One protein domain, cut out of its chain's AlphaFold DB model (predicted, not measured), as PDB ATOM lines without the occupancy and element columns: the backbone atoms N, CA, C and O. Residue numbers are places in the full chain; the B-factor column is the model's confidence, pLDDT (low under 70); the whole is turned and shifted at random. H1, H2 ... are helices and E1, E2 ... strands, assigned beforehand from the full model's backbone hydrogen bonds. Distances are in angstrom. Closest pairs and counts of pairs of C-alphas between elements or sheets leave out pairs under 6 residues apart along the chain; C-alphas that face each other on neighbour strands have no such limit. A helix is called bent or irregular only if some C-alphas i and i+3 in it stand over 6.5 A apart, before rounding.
ATOM      1  N   VAL A  12      28.107 -49.060 -59.380       93.81
ATOM      2  CA  VAL A  12      29.282 -49.884 -59.035       93.81
ATOM      3  C   VAL A  12      29.823 -49.497 -57.664       93.81
ATOM      4  O   VAL A  12      30.117 -50.369 -56.851       93.81
ATOM      5  N   VAL A  13      29.907 -48.194 -57.388       93.25
ATOM      6  CA  VAL A  13      30.399 -47.686 -56.102       93.25
ATOM      7  C   VAL A  13      29.466 -48.105 -54.967       93.25
ATOM      8  O   VAL A  13      29.944 -48.603 -53.950       93.25
ATOM      9  N   ASP A  14      28.149 -47.986 -55.160       93.94
ATOM     10  CA  ASP A  14      27.165 -48.345 -54.135       93.94
ATOM     11  C   ASP A  14      27.206 -49.835 -53.805       93.94
ATOM     12  O   ASP A  14      27.254 -50.220 -52.635       93.94
ATOM     13  N   LYS A  15      27.288 -50.688 -54.832       94.62
ATOM     14  CA  LYS A  15      27.433 -52.138 -54.653       94.62
ATOM     15  C   LYS A  15      28.710 -52.487 -53.893       94.62
ATOM     16  O   LYS A  15      28.659 -53.318 -52.991       94.62
ATOM     17  N   MET A  16      29.833 -51.844 -54.210       95.00
ATOM     18  CA  MET A  16      31.098 -52.099 -53.515       95.00
ATOM     19  C   MET A  16      31.029 -51.699 -52.041       95.00
ATOM     20  O   MET A  16      31.402 -52.491 -51.179       95.00
ATOM     21  N   ILE A  17      30.466 -50.529 -51.732       95.94
ATOM     22  CA  ILE A  17      30.281 -50.088 -50.344       95.94
ATOM     23  C   ILE A  17      29.368 -51.057 -49.578       95.94
ATOM     24  O   ILE A  17      29.675 -51.417 -48.442       95.94
ATOM     25  N   LEU A  18      28.265 -51.509 -50.185       96.38
ATOM     26  CA  LEU A  18      27.349 -52.471 -49.563       96.38
ATOM     27  C   LEU A  18      28.027 -53.816 -49.276       96.38
ATOM     28  O   LEU A  18      27.847 -54.366 -48.185       96.38
ATOM     29  N   VAL A  19      28.809 -54.330 -50.228       96.12
ATOM     30  CA  VAL A  19      29.558 -55.585 -50.074       96.12
ATOM     31  C   VAL A  19      30.589 -55.461 -48.956       96.12
ATOM     32  O   VAL A  19      30.598 -56.304 -48.061       96.12
ATOM     33  N   ASP A  20      31.395 -54.398 -48.953       95.56
ATOM     34  CA  ASP A  20      32.431 -54.182 -47.939       95.56
ATOM     35  C   ASP A  20      31.827 -54.026 -46.539       95.56
ATOM     36  O   ASP A  20      32.308 -54.617 -45.571       95.56
ATOM     37  N   MET A  21      30.732 -53.271 -46.426       95.81
ATOM     38  CA  MET A  21      30.039 -53.055 -45.159       95.81
ATOM     39  C   MET A  21      29.459 -54.361 -44.595       95.81
ATOM     40  O   MET A  21      29.554 -54.607 -43.390       95.81
ATOM     41  N   LEU A  22      28.868 -55.206 -45.447       94.06
ATOM     42  CA  LEU A  22      28.319 -56.494 -45.024       94.06
ATOM     43  C   LEU A  22      29.422 -57.507 -44.696       94.06
ATOM     44  O   LEU A  22      29.310 -58.194 -43.684       94.06
ATOM     45  N   ALA A  23      30.478 -57.588 -45.507       95.25
ATOM     46  CA  ALA A  23      31.626 -58.453 -45.245       95.25
ATOM     47  C   ALA A  23      32.272 -58.103 -43.898       95.25
ATOM     48  O   ALA A  23      32.428 -58.970 -43.040       95.25
ATOM     49  N   PHE A  24      32.510 -56.810 -43.654       95.19
ATOM     50  CA  PHE A  24      33.023 -56.330 -42.375       95.19
ATOM     51  C   PHE A  24      32.130 -56.736 -41.200       95.19
ATOM     52  O   PHE A  24      32.636 -57.173 -40.167       95.19
ATOM     53  N   ALA A  25      30.808 -56.613 -41.347       94.44
ATOM     54  CA  ALA A  25      29.881 -57.041 -40.307       94.44
ATOM     55  C   ALA A  25      29.983 -58.556 -40.052       94.44
ATOM     56  O   ALA A  25      30.102 -58.970 -38.900       94.44
ATOM     57  N   LEU A  26      29.993 -59.380 -41.105       92.88
ATOM     58  CA  LEU A  26      30.069 -60.843 -40.983       92.88
ATOM     59  C   LEU A  26      31.336 -61.317 -40.260       92.88
ATOM     60  O   LEU A  26      31.259 -62.220 -39.424       92.88
ATOM     61  N   ASP A  27      32.466 -60.670 -40.527       95.19
ATOM     62  CA  ASP A  27      33.757 -61.014 -39.927       95.19
ATOM     63  C   ASP A  27      33.858 -60.627 -38.438       95.19
ATOM     64  O   ASP A  27      34.695 -61.164 -37.713       95.19
ATOM     65  N   HIS A  28      32.993 -59.728 -37.948       92.12
ATOM     66  CA  HIS A  28      33.082 -59.157 -36.598       92.12
ATOM     67  C   HIS A  28      31.760 -59.277 -35.816       92.12
ATOM     68  O   HIS A  28      31.165 -58.276 -35.421       92.12
ATOM     69  N   HIS A  29      31.288 -60.502 -35.573       83.88
ATOM     70  CA  HIS A  29      30.013 -60.750 -34.878       83.88
ATOM     71  C   HIS A  29      30.098 -60.763 -33.336       83.88
ATOM     72  O   HIS A  29      29.076 -60.606 -32.675       83.88
ATOM     73  N   ASP A  30      31.295 -60.906 -32.756       82.19
ATOM     74  CA  ASP A  30      31.475 -61.158 -31.313       82.19
ATOM     75  C   ASP A  30      31.742 -59.908 -30.451       82.19
ATOM     76  O   ASP A  30      31.952 -60.010 -29.241       82.19
ATOM     77  N   SER A  31      31.765 -58.710 -31.038       73.75
ATOM     78  CA  SER A  31      32.122 -57.470 -30.334       73.75
ATOM     79  C   SER A  31      31.119 -56.361 -30.635       73.75
ATOM     80  O   SER A  31      30.576 -56.323 -31.739       73.75
ATOM     81  N   PRO A  32      30.900 -55.401 -29.714       85.06
ATOM     82  CA  PRO A  32      30.249 -54.149 -30.073       85.06
ATOM     83  C   PRO A  32      31.061 -53.482 -31.187       85.06
ATOM     84  O   PRO A  32      32.173 -52.996 -30.970       85.06
ATOM     85  N   VAL A  33      30.519 -53.527 -32.398       94.44
ATOM     86  CA  VAL A  33      31.153 -53.008 -33.605       94.44
ATOM     87  C   VAL A  33      30.410 -51.755 -34.038       94.44
ATOM     88  O   VAL A  33      29.178 -51.733 -34.138       94.44
ATOM     89  N   THR A  34      31.190 -50.707 -34.297       95.75
ATOM     90  CA  THR A  34      30.689 -49.435 -34.803       95.75
ATOM     91  C   THR A  34      31.051 -49.297 -36.272       95.75
ATOM     92  O   THR A  34      32.228 -49.279 -36.625       95.75
ATOM     93  N   ILE A  35      30.035 -49.165 -37.116       96.56
ATOM     94  CA  ILE A  35      30.172 -48.920 -38.550       96.56
ATOM     95  C   ILE A  35      29.886 -47.442 -38.782       96.56
ATOM     96  O   ILE A  35      28.803 -46.957 -38.456       96.56
ATOM     97  N   ILE A  36      30.863 -46.717 -39.322       97.06
ATOM     98  CA  ILE A  36      30.714 -45.302 -39.662       97.06
ATOM     99  C   ILE A  36      30.499 -45.203 -41.170       97.06
ATOM    100  O   ILE A  36      31.419 -45.469 -41.941       97.06
ATOM    101  N   LEU A  37      29.294 -44.817 -41.580       96.88
ATOM    102  CA  LEU A  37      28.944 -44.598 -42.978       96.88
ATOM    103  C   LEU A  37      28.925 -43.101 -43.278       96.88
ATOM    104  O   LEU A  37      28.250 -42.328 -42.604       96.88
ATOM    105  N   ILE A  38      29.636 -42.700 -44.326       95.88
ATOM    106  CA  ILE A  38      29.600 -41.340 -44.861       95.88
ATOM    107  C   ILE A  38      28.842 -41.397 -46.181       95.88
ATOM    108  O   ILE A  38      29.414 -41.750 -47.210       95.88
ATOM    109  N   ALA A  39      27.552 -41.085 -46.149       94.19
ATOM    110  CA  ALA A  39      26.700 -41.174 -47.328       94.19
ATOM    111  C   ALA A  39      25.515 -40.210 -47.235       94.19
ATOM    112  O   ALA A  39      25.022 -39.896 -46.153       94.19
ATOM    113  N   GLY A  40      25.049 -39.756 -48.398       93.56
ATOM    114  CA  GLY A  40      23.793 -39.015 -48.548       93.56
ATOM    115  C   GLY A  40      22.724 -39.775 -49.336       93.56
ATOM    116  O   GLY A  40      21.627 -39.249 -49.505       93.56
ATOM    117  N   ASP A  41      23.036 -40.980 -49.826       93.19
ATOM    118  CA  ASP A  41      22.133 -41.749 -50.680       93.19
ATOM    119  C   ASP A  41      21.136 -42.569 -49.855       93.19
ATOM    120  O   ASP A  41      21.494 -43.220 -48.873       93.19
ATOM    121  N   ARG A  42      19.869 -42.547 -50.270       94.88
ATOM    122  CA  ARG A  42      18.778 -43.291 -49.639       94.88
ATOM    123  C   ARG A  42      18.986 -44.801 -49.723       94.88
ATOM    124  O   ARG A  42      18.473 -45.508 -48.855       94.88
ATOM    125  N   ASP A  43      19.709 -45.284 -50.723       94.31
ATOM    126  CA  ASP A  43      19.781 -46.714 -51.028       94.31
ATOM    127  C   ASP A  43      20.524 -47.521 -49.944       94.31
ATOM    128  O   ASP A  43      20.272 -48.712 -49.755       94.31
ATOM    129  N   TYR A  44      21.311 -46.855 -49.093       96.75
ATOM    130  CA  TYR A  44      21.939 -47.474 -47.920       96.75
ATOM    131  C   TYR A  44      20.983 -47.720 -46.741       96.75
ATOM    132  O   TYR A  44      21.336 -48.442 -45.804       96.75
ATOM    133  N   ALA A  45      19.770 -47.152 -46.755       96.62
ATOM    134  CA  ALA A  45      18.840 -47.218 -45.625       96.62
ATOM    135  C   ALA A  45      18.517 -48.661 -45.211       96.62
ATOM    136  O   ALA A  45      18.539 -48.991 -44.024       96.62
ATOM    137  N   TYR A  46      18.265 -49.537 -46.187       97.12
ATOM    138  CA  TYR A  46      17.932 -50.935 -45.918       97.12
ATOM    139  C   TYR A  46      19.096 -51.698 -45.269       97.12
ATOM    140  O   TYR A  46      18.909 -52.436 -44.295       97.12
ATOM    141  N   ALA A  47      20.314 -51.473 -45.758       96.81
ATOM    142  CA  ALA A  47      21.501 -52.121 -45.225       96.81
ATOM    143  C   ALA A  47      21.805 -51.656 -43.791       96.81
ATOM    144  O   ALA A  47      22.027 -52.490 -42.913       96.81
ATOM    145  N   MET A  48      21.709 -50.352 -43.505       96.75
ATOM    146  CA  MET A  48      21.868 -49.836 -42.138       96.75
ATOM    147  C   MET A  48      20.815 -50.393 -41.175       96.75
ATOM    148  O   MET A  48      21.151 -50.767 -40.052       96.75
ATOM    149  N   SER A  49      19.557 -50.493 -41.620       96.25
ATOM    150  CA  SER A  49      18.475 -51.102 -40.838       96.25
ATOM    151  C   SER A  49      18.824 -52.539 -40.447       96.25
ATOM    152  O   SER A  49      18.779 -52.911 -39.275       96.25
ATOM    153  N   THR A  50      19.282 -53.322 -41.428       95.75
ATOM    154  CA  THR A  50      19.693 -54.717 -41.234       95.75
ATOM    155  C   THR A  50      20.852 -54.840 -40.245       95.75
ATOM    156  O   THR A  50      20.834 -55.712 -39.378       95.75
ATOM    157  N   LEU A  51      21.844 -53.951 -40.325       95.19
ATOM    158  CA  LEU A  51      22.982 -53.937 -39.404       95.19
ATOM    159  C   LEU A  51      22.556 -53.562 -37.980       95.19
ATOM    160  O   LEU A  51      22.930 -54.237 -37.025       95.19
ATOM    161  N   ARG A  52      21.699 -52.555 -37.807       94.38
ATOM    162  CA  ARG A  52      21.190 -52.209 -36.471       94.38
ATOM    163  C   ARG A  52      20.360 -53.320 -35.843       94.38
ATOM    164  O   ARG A  52      20.485 -53.557 -34.646       94.38
ATOM    165  N   LEU A  53      19.554 -54.031 -36.633       93.19
ATOM    166  CA  LEU A  53      18.808 -55.203 -36.156       93.19
ATOM    167  C   LEU A  53      19.734 -56.343 -35.714       93.19
ATOM    168  O   LEU A  53      19.382 -57.112 -34.824       93.19
ATOM    169  N   ARG A  54      20.939 -56.417 -36.285       92.31
ATOM    170  CA  ARG A  54      22.021 -57.306 -35.844       92.31
ATOM    171  C   ARG A  54      22.879 -56.710 -34.721       92.31
ATOM    172  O   ARG A  54      23.954 -57.222 -34.448       92.31
ATOM    173  N   GLN A  55      22.397 -55.655 -34.062       92.44
ATOM    174  CA  GLN A  55      23.030 -54.998 -32.916       92.44
ATOM    175  C   GLN A  55      24.355 -54.275 -33.222       92.44
ATOM    176  O   GLN A  55      25.073 -53.889 -32.300       92.44
ATOM    177  N   TYR A  56      24.654 -53.999 -34.496       94.94
ATOM    178  CA  TYR A  56      25.746 -53.093 -34.854       94.94
ATOM    179  C   TYR A  56      25.368 -51.640 -34.551       94.94
ATOM    180  O   TYR A  56      24.241 -51.196 -34.803       94.94
ATOM    181  N   THR A  57      26.331 -50.857 -34.063       95.62
ATOM    182  CA  THR A  57      26.154 -49.406 -33.922       95.62
ATOM    183  C   THR A  57      26.484 -48.740 -35.249       95.62
ATOM    184  O   THR A  57      27.632 -48.754 -35.675       95.62
ATOM    185  N   VAL A  58      25.494 -48.136 -35.907       96.75
ATOM    186  CA  VAL A  58      25.711 -47.459 -37.192       96.75
ATOM    187  C   VAL A  58      25.700 -45.948 -36.987       96.75
ATOM    188  O   VAL A  58      24.676 -45.373 -36.607       96.75
ATOM    189  N   VAL A  59      26.838 -45.305 -37.229       97.62
ATOM    190  CA  VAL A  59      26.990 -43.846 -37.201       97.62
ATOM    191  C   VAL A  59      26.947 -43.337 -38.635       97.62
ATOM    192  O   VAL A  59      27.789 -43.708 -39.447       97.62
ATOM    193  N   LEU A  60      25.982 -42.482 -38.945       97.19
ATOM    194  CA  LEU A  60      25.817 -41.895 -40.266       97.19
ATOM    195  C   LEU A  60      26.323 -40.449 -40.261       97.19
ATOM    196  O   LEU A  60      25.814 -39.617 -39.514       97.19
ATOM    197  N   ILE A  61      27.287 -40.134 -41.120       96.50
ATOM    198  CA  ILE A  61      27.727 -38.763 -41.383       96.50
ATOM    199  C   ILE A  61      27.094 -38.310 -42.696       96.50
ATOM    200  O   ILE A  61      27.375 -38.883 -43.750       96.50
ATOM    201  N   VAL A  62      26.250 -37.282 -42.634       94.50
ATOM    202  CA  VAL A  62      25.469 -36.810 -43.788       94.50
ATOM    203  C   VAL A  62      25.893 -35.415 -44.231       94.50
ATOM    204  O   VAL A  62      26.211 -34.580 -43.379       94.50
ATOM    205  N   PRO A  63      25.860 -35.110 -45.542       89.19
ATOM    206  CA  PRO A  63      26.060 -33.754 -46.030       89.19
ATOM    207  C   PRO A  63      25.106 -32.765 -45.355       89.19
ATOM    208  O   PRO A  63      23.922 -33.046 -45.152       89.19
ATOM    209  N   SER A  64      25.614 -31.576 -45.048       81.25
ATOM    210  CA  SER A  64      24.823 -30.512 -44.440       81.25
ATOM    211  C   SER A  64      23.804 -29.962 -45.442       81.25
ATOM    212  O   SER A  64      24.154 -29.201 -46.339       81.25
ATOM    213  N   GLY A  65      22.522 -30.306 -45.294       72.00
ATOM    214  CA  GLY A  65      21.479 -29.848 -46.220       72.00
ATOM    215  C   GLY A  65      20.079 -30.336 -45.853       72.00
ATOM    216  O   GLY A  65      19.931 -31.255 -45.059       72.00
ATOM    217  N   GLN A  66      19.042 -29.704 -46.411       66.62
ATOM    218  CA  GLN A  66      17.640 -30.128 -46.223       66.62
ATOM    219  C   GLN A  66      17.280 -31.379 -47.046       66.62
ATOM    220  O   GLN A  66      16.216 -31.958 -46.862       66.62
ATOM    221  N   ASN A  67      18.175 -31.809 -47.939       77.38
ATOM    222  CA  ASN A  67      17.892 -32.847 -48.930       77.38
ATOM    223  C   ASN A  67      18.321 -34.250 -48.487       77.38
ATOM    224  O   ASN A  67      18.164 -35.195 -49.256       77.38
ATOM    225  N   THR A  68      18.869 -34.407 -47.281       85.94
ATOM    226  CA  THR A  68      19.247 -35.729 -46.778       85.94
ATOM    227  C   THR A  68      17.979 -36.529 -46.470       85.94
ATOM    228  O   THR A  68      17.211 -36.122 -45.593       85.94
ATOM    229  N   PRO A  69      17.749 -37.678 -47.130       91.44
ATOM    230  CA  PRO A  69      16.513 -38.434 -46.981       91.44
ATOM    231  C   PRO A  69      16.249 -38.820 -45.521       91.44
ATOM    232  O   PRO A  69      17.064 -39.497 -44.891       91.44
ATOM    233  N   GLN A  70      15.079 -38.454 -44.987       91.56
ATOM    234  CA  GLN A  70      14.675 -38.837 -43.626       91.56
ATOM    235  C   GLN A  70      14.665 -40.361 -43.445       91.56
ATOM    236  O   GLN A  70      14.984 -40.861 -42.371       91.56
ATOM    237  N   SER A  71      14.341 -41.100 -44.512       93.94
ATOM    238  CA  SER A  71      14.371 -42.564 -44.540       93.94
ATOM    239  C   SER A  71      15.769 -43.148 -44.350       93.94
ATOM    240  O   SER A  71      15.871 -44.271 -43.887       93.94
ATOM    241  N   LEU A  72      16.831 -42.423 -44.715       95.12
ATOM    242  CA  LEU A  72      18.207 -42.840 -44.453       95.12
ATOM    243  C   LEU A  72      18.569 -42.541 -42.999       95.12
ATOM    244  O   LEU A  72      19.008 -43.426 -42.268       95.12
ATOM    245  N   GLN A  73      18.324 -41.304 -42.561       94.69
ATOM    246  CA  GLN A  73      18.650 -40.856 -41.208       94.69
ATOM    247  C   GLN A  73      17.964 -41.713 -40.146       94.69
ATOM    248  O   GLN A  73      18.609 -42.129 -39.190       94.69
ATOM    249  N   SER A  74      16.686 -42.050 -40.343       94.56
ATOM    250  CA  SER A  74      15.932 -42.908 -39.431       94.56
ATOM    251  C   SER A  74      16.454 -44.339 -39.357       94.56
ATOM    252  O   SER A  74      15.999 -45.086 -38.512       94.56
ATOM    253  N   GLN A  75      17.398 -44.767 -40.191       96.06
ATOM    254  CA  GLN A  75      18.004 -46.094 -40.064       96.06
ATOM    255  C   GLN A  75      19.356 -46.062 -39.358       96.06
ATOM    256  O   GLN A  75      19.938 -47.122 -39.183       96.06
ATOM    257  N   ALA A  76      19.851 -44.907 -38.911       96.00
ATOM    258  CA  ALA A  76      21.107 -44.807 -38.170       96.00
ATOM    259  C   ALA A  76      20.895 -44.894 -36.647       96.00
ATOM    260  O   ALA A  76      19.831 -44.556 -36.127       96.00
ATOM    261  N   SER A  77      21.927 -45.327 -35.918       95.44
ATOM    262  CA  SER A  77      21.956 -45.241 -34.451       95.44
ATOM    263  C   SER A  77      22.272 -43.813 -34.004       95.44
ATOM    264  O   SER A  77      21.659 -43.298 -33.073       95.44
ATOM    265  N   VAL A  78      23.211 -43.166 -34.694       95.94
ATOM    266  CA  VAL A  78      23.599 -41.767 -34.487       95.94
ATOM    267  C   VAL A  78      23.768 -41.118 -35.852       95.94
ATOM    268  O   VAL A  78      24.358 -41.721 -36.745       95.94
ATOM    269  N   VAL A  79      23.283 -39.892 -36.007       95.56
ATOM    270  CA  VAL A  79      23.510 -39.070 -37.195       95.56
ATOM    271  C   VAL A  79      24.362 -37.869 -36.808       95.56
ATOM    272  O   VAL A  79      24.150 -37.255 -35.761       95.56
ATOM    273  N   ILE A  80      25.349 -37.560 -37.643       94.75
ATOM    274  CA  ILE A  80      26.271 -36.443 -37.461       94.75
ATOM    275  C   ILE A  80      26.278 -35.596 -38.731       94.75
ATOM    276  O   ILE A  80      26.391 -36.105 -39.848       94.75
ATOM    277  N   ASP A  81      26.188 -34.283 -38.555       92.75
ATOM    278  CA  ASP A  81      26.343 -33.324 -39.639       92.75
ATOM    279  C   ASP A  81      27.794 -33.301 -40.160       92.75
ATOM    280  O   ASP A  81      28.749 -33.210 -39.386       92.75
ATOM    281  N   TRP A  82      27.970 -33.355 -41.483       93.25
ATOM    282  CA  TRP A  82      29.285 -33.352 -42.132       93.25
ATOM    283  C   TRP A  82      30.137 -32.129 -41.777       93.25
ATOM    284  O   TRP A  82      31.326 -32.274 -41.480       93.25
ATOM    285  N   ASN A  83      29.562 -30.920 -41.790       91.12
ATOM    286  CA  ASN A  83      30.314 -29.705 -41.471       91.12
ATOM    287  C   ASN A  83      30.805 -29.726 -40.022       91.12
ATOM    288  O   ASN A  83      31.911 -29.263 -39.741       91.12
ATOM    289  N   TYR A  84      30.023 -30.305 -39.117       91.44
ATOM    290  CA  TYR A  84      30.460 -30.516 -37.747       91.44
ATOM    291  C   TYR A  84      31.543 -31.595 -37.636       91.44
ATOM    292  O   TYR A  84      32.598 -31.328 -37.062       91.44
ATOM    293  N   ALA A  85      31.321 -32.777 -38.220       91.69
ATOM    294  CA  ALA A  85      32.241 -33.913 -38.131       91.69
ATOM    295  C   ALA A  85      33.618 -33.626 -38.743       91.69
ATOM    296  O   ALA A  85      34.639 -34.019 -38.184       91.69
ATOM    297  N   ILE A  86      33.640 -32.966 -39.905       90.00
ATOM    298  CA  ILE A  86      34.845 -32.830 -40.731       90.00
ATOM    299  C   ILE A  86      35.438 -31.429 -40.643       90.00
ATOM    300  O   ILE A  86      36.652 -31.276 -40.533       90.00
ATOM    301  N   LEU A  87      34.598 -30.391 -40.693       88.50
ATOM    302  CA  LEU A  87      35.073 -29.002 -40.700       88.50
ATOM    303  C   LEU A  87      35.129 -28.385 -39.297       88.50
ATOM    304  O   LEU A  87      35.621 -27.266 -39.156       88.50
ATOM    305  N   GLY A  88      34.599 -29.064 -38.272       86.56
ATOM    306  CA  GLY A  88      34.479 -28.523 -36.914       86.56
ATOM    307  C   GLY A  88      33.559 -27.301 -36.822       86.56
ATOM    308  O   GLY A  88      33.589 -26.571 -35.831       86.56
ATOM    309  N   LYS A  89      32.756 -27.042 -37.861       85.06
ATOM    310  CA  LYS A  89      31.844 -25.900 -37.912       85.06
ATOM    311  C   LYS A  89      30.529 -26.298 -37.268       85.06
ATOM    312  O   LYS A  89      29.941 -27.316 -37.619       85.06
ATOM    313  N   ARG A  90      30.040 -25.484 -36.336       73.62
ATOM    314  CA  ARG A  90      28.668 -25.643 -35.853       73.62
ATOM    315  C   ARG A  90      27.720 -25.176 -36.951       73.62
ATOM    316  O   ARG A  90      27.950 -24.129 -37.552       73.62
ATOM    317  N   SER A  91      26.690 -25.971 -37.223       65.25
ATOM    318  CA  SER A  91      25.582 -25.535 -38.069       65.25
ATOM    319  C   SER A  91      24.964 -24.280 -37.448       65.25
ATOM    320  O   SER A  91      24.628 -24.287 -36.268       65.25
ATOM    321  N   GLU A  92      24.831 -23.204 -38.231       63.31
ATOM    322  CA  GLU A  92      24.084 -21.995 -37.834       63.31
ATOM    323  C   GLU A  92      22.573 -22.247 -37.752       63.31
ATOM    324  O   GLU A  92      21.836 -21.426 -37.220       63.31
ATOM    325  N   ARG A  93      22.099 -23.380 -38.282       62.12
ATOM    326  CA  ARG A  93      20.694 -23.780 -38.196       62.12
ATOM    327  C   ARG A  93      20.409 -24.430 -36.846       62.12
ATOM    328  O   ARG A  93      21.239 -25.196 -36.366       62.12
ATOM    329  N   ASP A  94      19.191 -24.235 -36.340       64.69
ATOM    330  CA  ASP A  94      18.648 -24.804 -35.088       64.69
ATOM    331  C   ASP A  94      18.661 -26.346 -35.002       64.69
ATOM    332  O   ASP A  94      18.232 -26.930 -34.009       64.69
ATOM    333  N   THR A  95      19.133 -27.042 -36.037       70.88
ATOM    334  CA  THR A  95      19.273 -28.498 -36.022       70.88
ATOM    335  C   THR A  95      20.524 -28.893 -35.228       70.88
ATOM    336  O   THR A  95      21.612 -28.383 -35.517       70.88
ATOM    337  N   PRO A  96      20.416 -29.805 -34.245       83.25
ATOM    338  CA  PRO A  96      21.580 -30.280 -33.506       83.25
ATOM    339  C   PRO A  96      22.594 -30.920 -34.461       83.25
ATOM    340  O   PRO A  96      22.221 -31.611 -35.400       83.25
ATOM    341  N   ALA A  97      23.887 -30.699 -34.222       87.44
ATOM    342  CA  ALA A  97      24.955 -31.224 -35.078       87.44
ATOM    343  C   ALA A  97      25.172 -32.745 -34.942       87.44
ATOM    344  O   ALA A  97      25.764 -33.374 -35.816       87.44
ATOM    345  N   VAL A  98      24.701 -33.318 -33.833       91.56
ATOM    346  CA  VAL A  98      24.673 -34.754 -33.549       91.56
ATOM    347  C   VAL A  98      23.290 -35.069 -33.000       91.56
ATOM    348  O   VAL A  98      22.841 -34.399 -32.070       91.56
ATOM    349  N   TRP A  99      22.614 -36.067 -33.558       92.19
ATOM    350  CA  TRP A  99      21.295 -36.483 -33.094       92.19
ATOM    351  C   TRP A  99      21.119 -37.990 -33.181       92.19
ATOM    352  O   TRP A  99      21.747 -38.677 -33.985       92.19
ATOM    353  N   GLN A 100      20.247 -38.508 -32.326       91.50
ATOM    354  CA  GLN A 100      19.833 -39.901 -32.353       91.50
ATOM    355  C   GLN A 100      18.392 -39.956 -32.850       91.50
ATOM    356  O   GLN A 100      17.510 -39.451 -32.158       91.50
ATOM    357  N   PRO A 101      18.127 -40.579 -34.011       86.00
ATOM    358  CA  PRO A 101      16.774 -40.668 -34.558       86.00
ATOM    359  C   PRO A 101      15.754 -41.327 -33.615       86.00
ATOM    360  O   PRO A 101      14.560 -41.088 -33.757       86.00
ATOM    361  N   TYR A 102      16.220 -42.135 -32.652       77.88
ATOM    362  CA  TYR A 102      15.379 -42.847 -31.681       77.88
ATOM    363  C   TYR A 102      15.675 -42.519 -30.215       77.88
ATOM    364  O   TYR A 102      15.017 -43.076 -29.344       77.88
ATOM    365  N   GLY A 103      16.639 -41.638 -29.925       66.69
ATOM    366  CA  GLY A 103      17.131 -41.442 -28.553       66.69
ATOM    367  C   GLY A 103      16.075 -40.919 -27.574       66.69
ATOM    368  O   GLY A 103      16.146 -41.224 -26.394       66.69
ATOM    369  N   ASP A 104      15.077 -40.183 -28.069       59.06
ATOM    370  CA  ASP A 104      14.042 -39.540 -27.238       59.06
ATOM    371  C   ASP A 104      12.717 -40.331 -27.195       59.06
ATOM    372  O   ASP A 104      11.859 -40.130 -26.338       59.06
ATOM    373  N   LEU A 105      12.534 -41.269 -28.131       59.38
ATOM    374  CA  LEU A 105      11.308 -42.061 -28.225       59.38
ATOM    375  C   LEU A 105      11.320 -43.239 -27.251       59.38
ATOM    376  O   LEU A 105      10.260 -43.590 -26.751       59.38
ATOM    377  N   ASP A 106      12.478 -43.834 -26.961       59.53
ATOM    378  CA  ASP A 106      12.541 -45.068 -26.167       59.53
ATOM    379  C   ASP A 106      12.205 -44.822 -24.685       59.53
ATOM    380  O   ASP A 106      11.373 -45.531 -24.127       59.53
ATOM    381  N   GLU A 107      12.723 -43.752 -24.065       62.94
ATOM    382  CA  GLU A 107      12.345 -43.398 -22.685       62.94
ATOM    383  C   GLU A 107      10.875 -42.967 -22.599       62.94
ATOM    384  O   GLU A 107      10.124 -43.470 -21.765       62.94
ATOM    385  N   ASN A 108      10.405 -42.105 -23.505       67.25
ATOM    386  CA  ASN A 108       9.040 -41.587 -23.430       67.25
ATOM    387  C   ASN A 108       7.984 -42.649 -23.782       67.25
ATOM    388  O   ASN A 108       6.943 -42.713 -23.132       67.25
ATOM    389  N   ILE A 109       8.241 -43.513 -24.774       72.31
ATOM    390  CA  ILE A 109       7.326 -44.592 -25.170       72.31
ATOM    391  C   ILE A 109       7.352 -45.722 -24.153       72.31
ATOM    392  O   ILE A 109       6.274 -46.178 -23.781       72.31
ATOM    393  N   ALA A 110       8.522 -46.162 -23.679       70.62
ATOM    394  CA  ALA A 110       8.586 -47.203 -22.658       70.62
ATOM    395  C   ALA A 110       7.918 -46.733 -21.363       70.62
ATOM    396  O   ALA A 110       7.116 -47.468 -20.791       70.62
ATOM    397  N   GLU A 111       8.152 -45.488 -20.941       77.62
ATOM    398  CA  GLU A 111       7.457 -44.918 -19.791       77.62
ATOM    399  C   GLU A 111       5.960 -44.718 -20.040       77.62
ATOM    400  O   GLU A 111       5.152 -44.945 -19.142       77.62
ATOM    401  N   ARG A 112       5.556 -44.282 -21.236       76.62
ATOM    402  CA  ARG A 112       4.142 -44.101 -21.581       76.62
ATOM    403  C   ARG A 112       3.406 -45.437 -21.634       76.62
ATOM    404  O   ARG A 112       2.329 -45.522 -21.058       76.62
ATOM    405  N   LEU A 113       3.995 -46.472 -22.229       81.06
ATOM    406  CA  LEU A 113       3.471 -47.841 -22.205       81.06
ATOM    407  C   LEU A 113       3.447 -48.401 -20.784       81.06
ATOM    408  O   LEU A 113       2.456 -49.008 -20.397       81.06
ATOM    409  N   ALA A 114       4.489 -48.170 -19.982       82.38
ATOM    410  CA  ALA A 114       4.511 -48.595 -18.585       82.38
ATOM    411  C   ALA A 114       3.401 -47.914 -17.766       82.38
ATOM    412  O   ALA A 114       2.709 -48.586 -17.001       82.38
ATOM    413  N   ARG A 115       3.177 -46.606 -17.969       83.31
ATOM    414  CA  ARG A 115       2.067 -45.855 -17.358       83.31
ATOM    415  C   ARG A 115       0.707 -46.385 -17.814       83.31
ATOM    416  O   ARG A 115      -0.152 -46.641 -16.979       83.31
ATOM    417  N   GLU A 116       0.530 -46.617 -19.110       86.19
ATOM    418  CA  GLU A 116      -0.728 -47.094 -19.696       86.19
ATOM    419  C   GLU A 116      -1.082 -48.524 -19.246       86.19
ATOM    420  O   GLU A 116      -2.226 -48.797 -18.878       86.19
ATOM    421  N   ILE A 117      -0.092 -49.421 -19.154       86.50
ATOM    422  CA  ILE A 117      -0.259 -50.768 -18.583       86.50
ATOM    423  C   ILE A 117      -0.628 -50.685 -17.094       86.50
ATOM    424  O   ILE A 117      -1.482 -51.438 -16.623       86.50
ATOM    425  N   GLN A 118      -0.011 -49.772 -16.338       84.69
ATOM    426  CA  GLN A 118      -0.260 -49.637 -14.902       84.69
ATOM    427  C   GLN A 118      -1.628 -49.019 -14.579       84.69
ATOM    428  O   GLN A 118      -2.255 -49.417 -13.592       84.69
ATOM    429  N   ASP A 119      -2.120 -48.106 -15.415       80.00
ATOM    430  CA  ASP A 119      -3.462 -47.533 -15.286       80.00
ATOM    431  C   ASP A 119      -4.554 -48.515 -15.738       80.00
ATOM    432  O   ASP A 119      -5.606 -48.586 -15.103       80.00
TER     433      ASP A 119
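This is residues 12 to 119 of the 460 residues of the protein "NYN domain-containing protein" of Rhizopogon vinicolor AM-OR11-026 (UniProt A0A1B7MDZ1). A small sheet of three parallel strands has H2 along one face and H4 on the opposite face, with H1 side by side with H2 and running the same way. From this body the last helix, H5, sticks out as a free arm, residues 104 to 119, at the end of a long link. The 108 printed residues have five named helices and three named strands, in the order H1, E1, H2, E2, H3, E3, H4, H5; the sheet's order is E1, E2, E3, and the class is mixed, helices and strands. The whole is only just loose, close to compact, with a radius of gyration of the C-alphas of 15.9 A, and it spans 54 by 40 by 22 A.

Start with the sheet. Find C-alpha 57 at (26.154, -49.406, -33.922); from there E2, residues 57 to 62, runs 16.0 A. E1 is residues 34 to 38, 13.0 A long, and E3 is residues 78 to 81, 10.3 A long. Go back to C-alpha 12 at (29.282, -49.884, -59.035), where H1, residues 12 to 27, begins its 22.6 A. H2 is residues 42 to 53 and 18.0 A long; it is irregular, but only just, with C-alphas 43 and 46 6.9 A apart. Two short helices are H3, residues 70 to 73, 5.1 A, and H4, residues 82 to 87, 7.4 A. H5, residues 105 to 119, runs 20.4 A and ends at C-alpha 119, (-3.462, -47.533, -15.286).

Look first at the inner strand E2. It is parallel to the edge strand E1 at 16 degrees, with N 35 and O 57 at 2.8 A and N 59 and O 35 at 2.8 A. It is parallel to the other edge strand, E3, at 19 degrees, with N 60 and O 78 at 2.8 A. E1, H2, E2 and E2, H3, E3 are strand-helix-strand units, two parallel neighbour strands with a helix between them in the chain, each with a right-handed crossover. H2 is on the sheet at a height of 9.8 A and lies over E2, along the strands at 11 degrees to E2 on the local plane. Its closest C-alphas to E2 are those of Arg 52 and Val 58, 6.6 A apart. H4 is on the opposite face at a height of 6.0 A and only just over none of the strands, with 2 of its C-alphas falling on E2 and 2 on E3. H1 only grazes the sheet, with residues 17 to 25. With residues 18 to 25 alone it only just touches H2, by 3 pairs of C-alphas within 8 A, the closest being Leu 18 and Ala 47 at 7.3 A; the two run the same way at a shallow tilt of 5 degrees. H3 only grazes the sheet too, and touches residues 42 to 45 of H2, the closest C-alphas being those of Ala 45 and Leu 72, 4.6 A apart. H5 is not on the sheet and is apart from the other helices. In H1, H4 and H5 every O i to N i+4 pair is within hydrogen-bond range; in H2 6 of 8 are, and H3 is too short for such a pair.

The two C-alphas farthest apart are those of Val 12 and Asp 119, 54.7 A. Without residues 104 to 119 the body spans 40 by 30 by 22 A. The printed part has no cut. The one long link is residues 88 to 104, between H4 and H5; in it residues 98 to 99 pair antiparallel with residues 79 to 80 of E3. The mean pLDDT of the printed part is 87.8, and the model's confidence is under 70 at residue 66, residues 91 to 94 and residues 103 to 108.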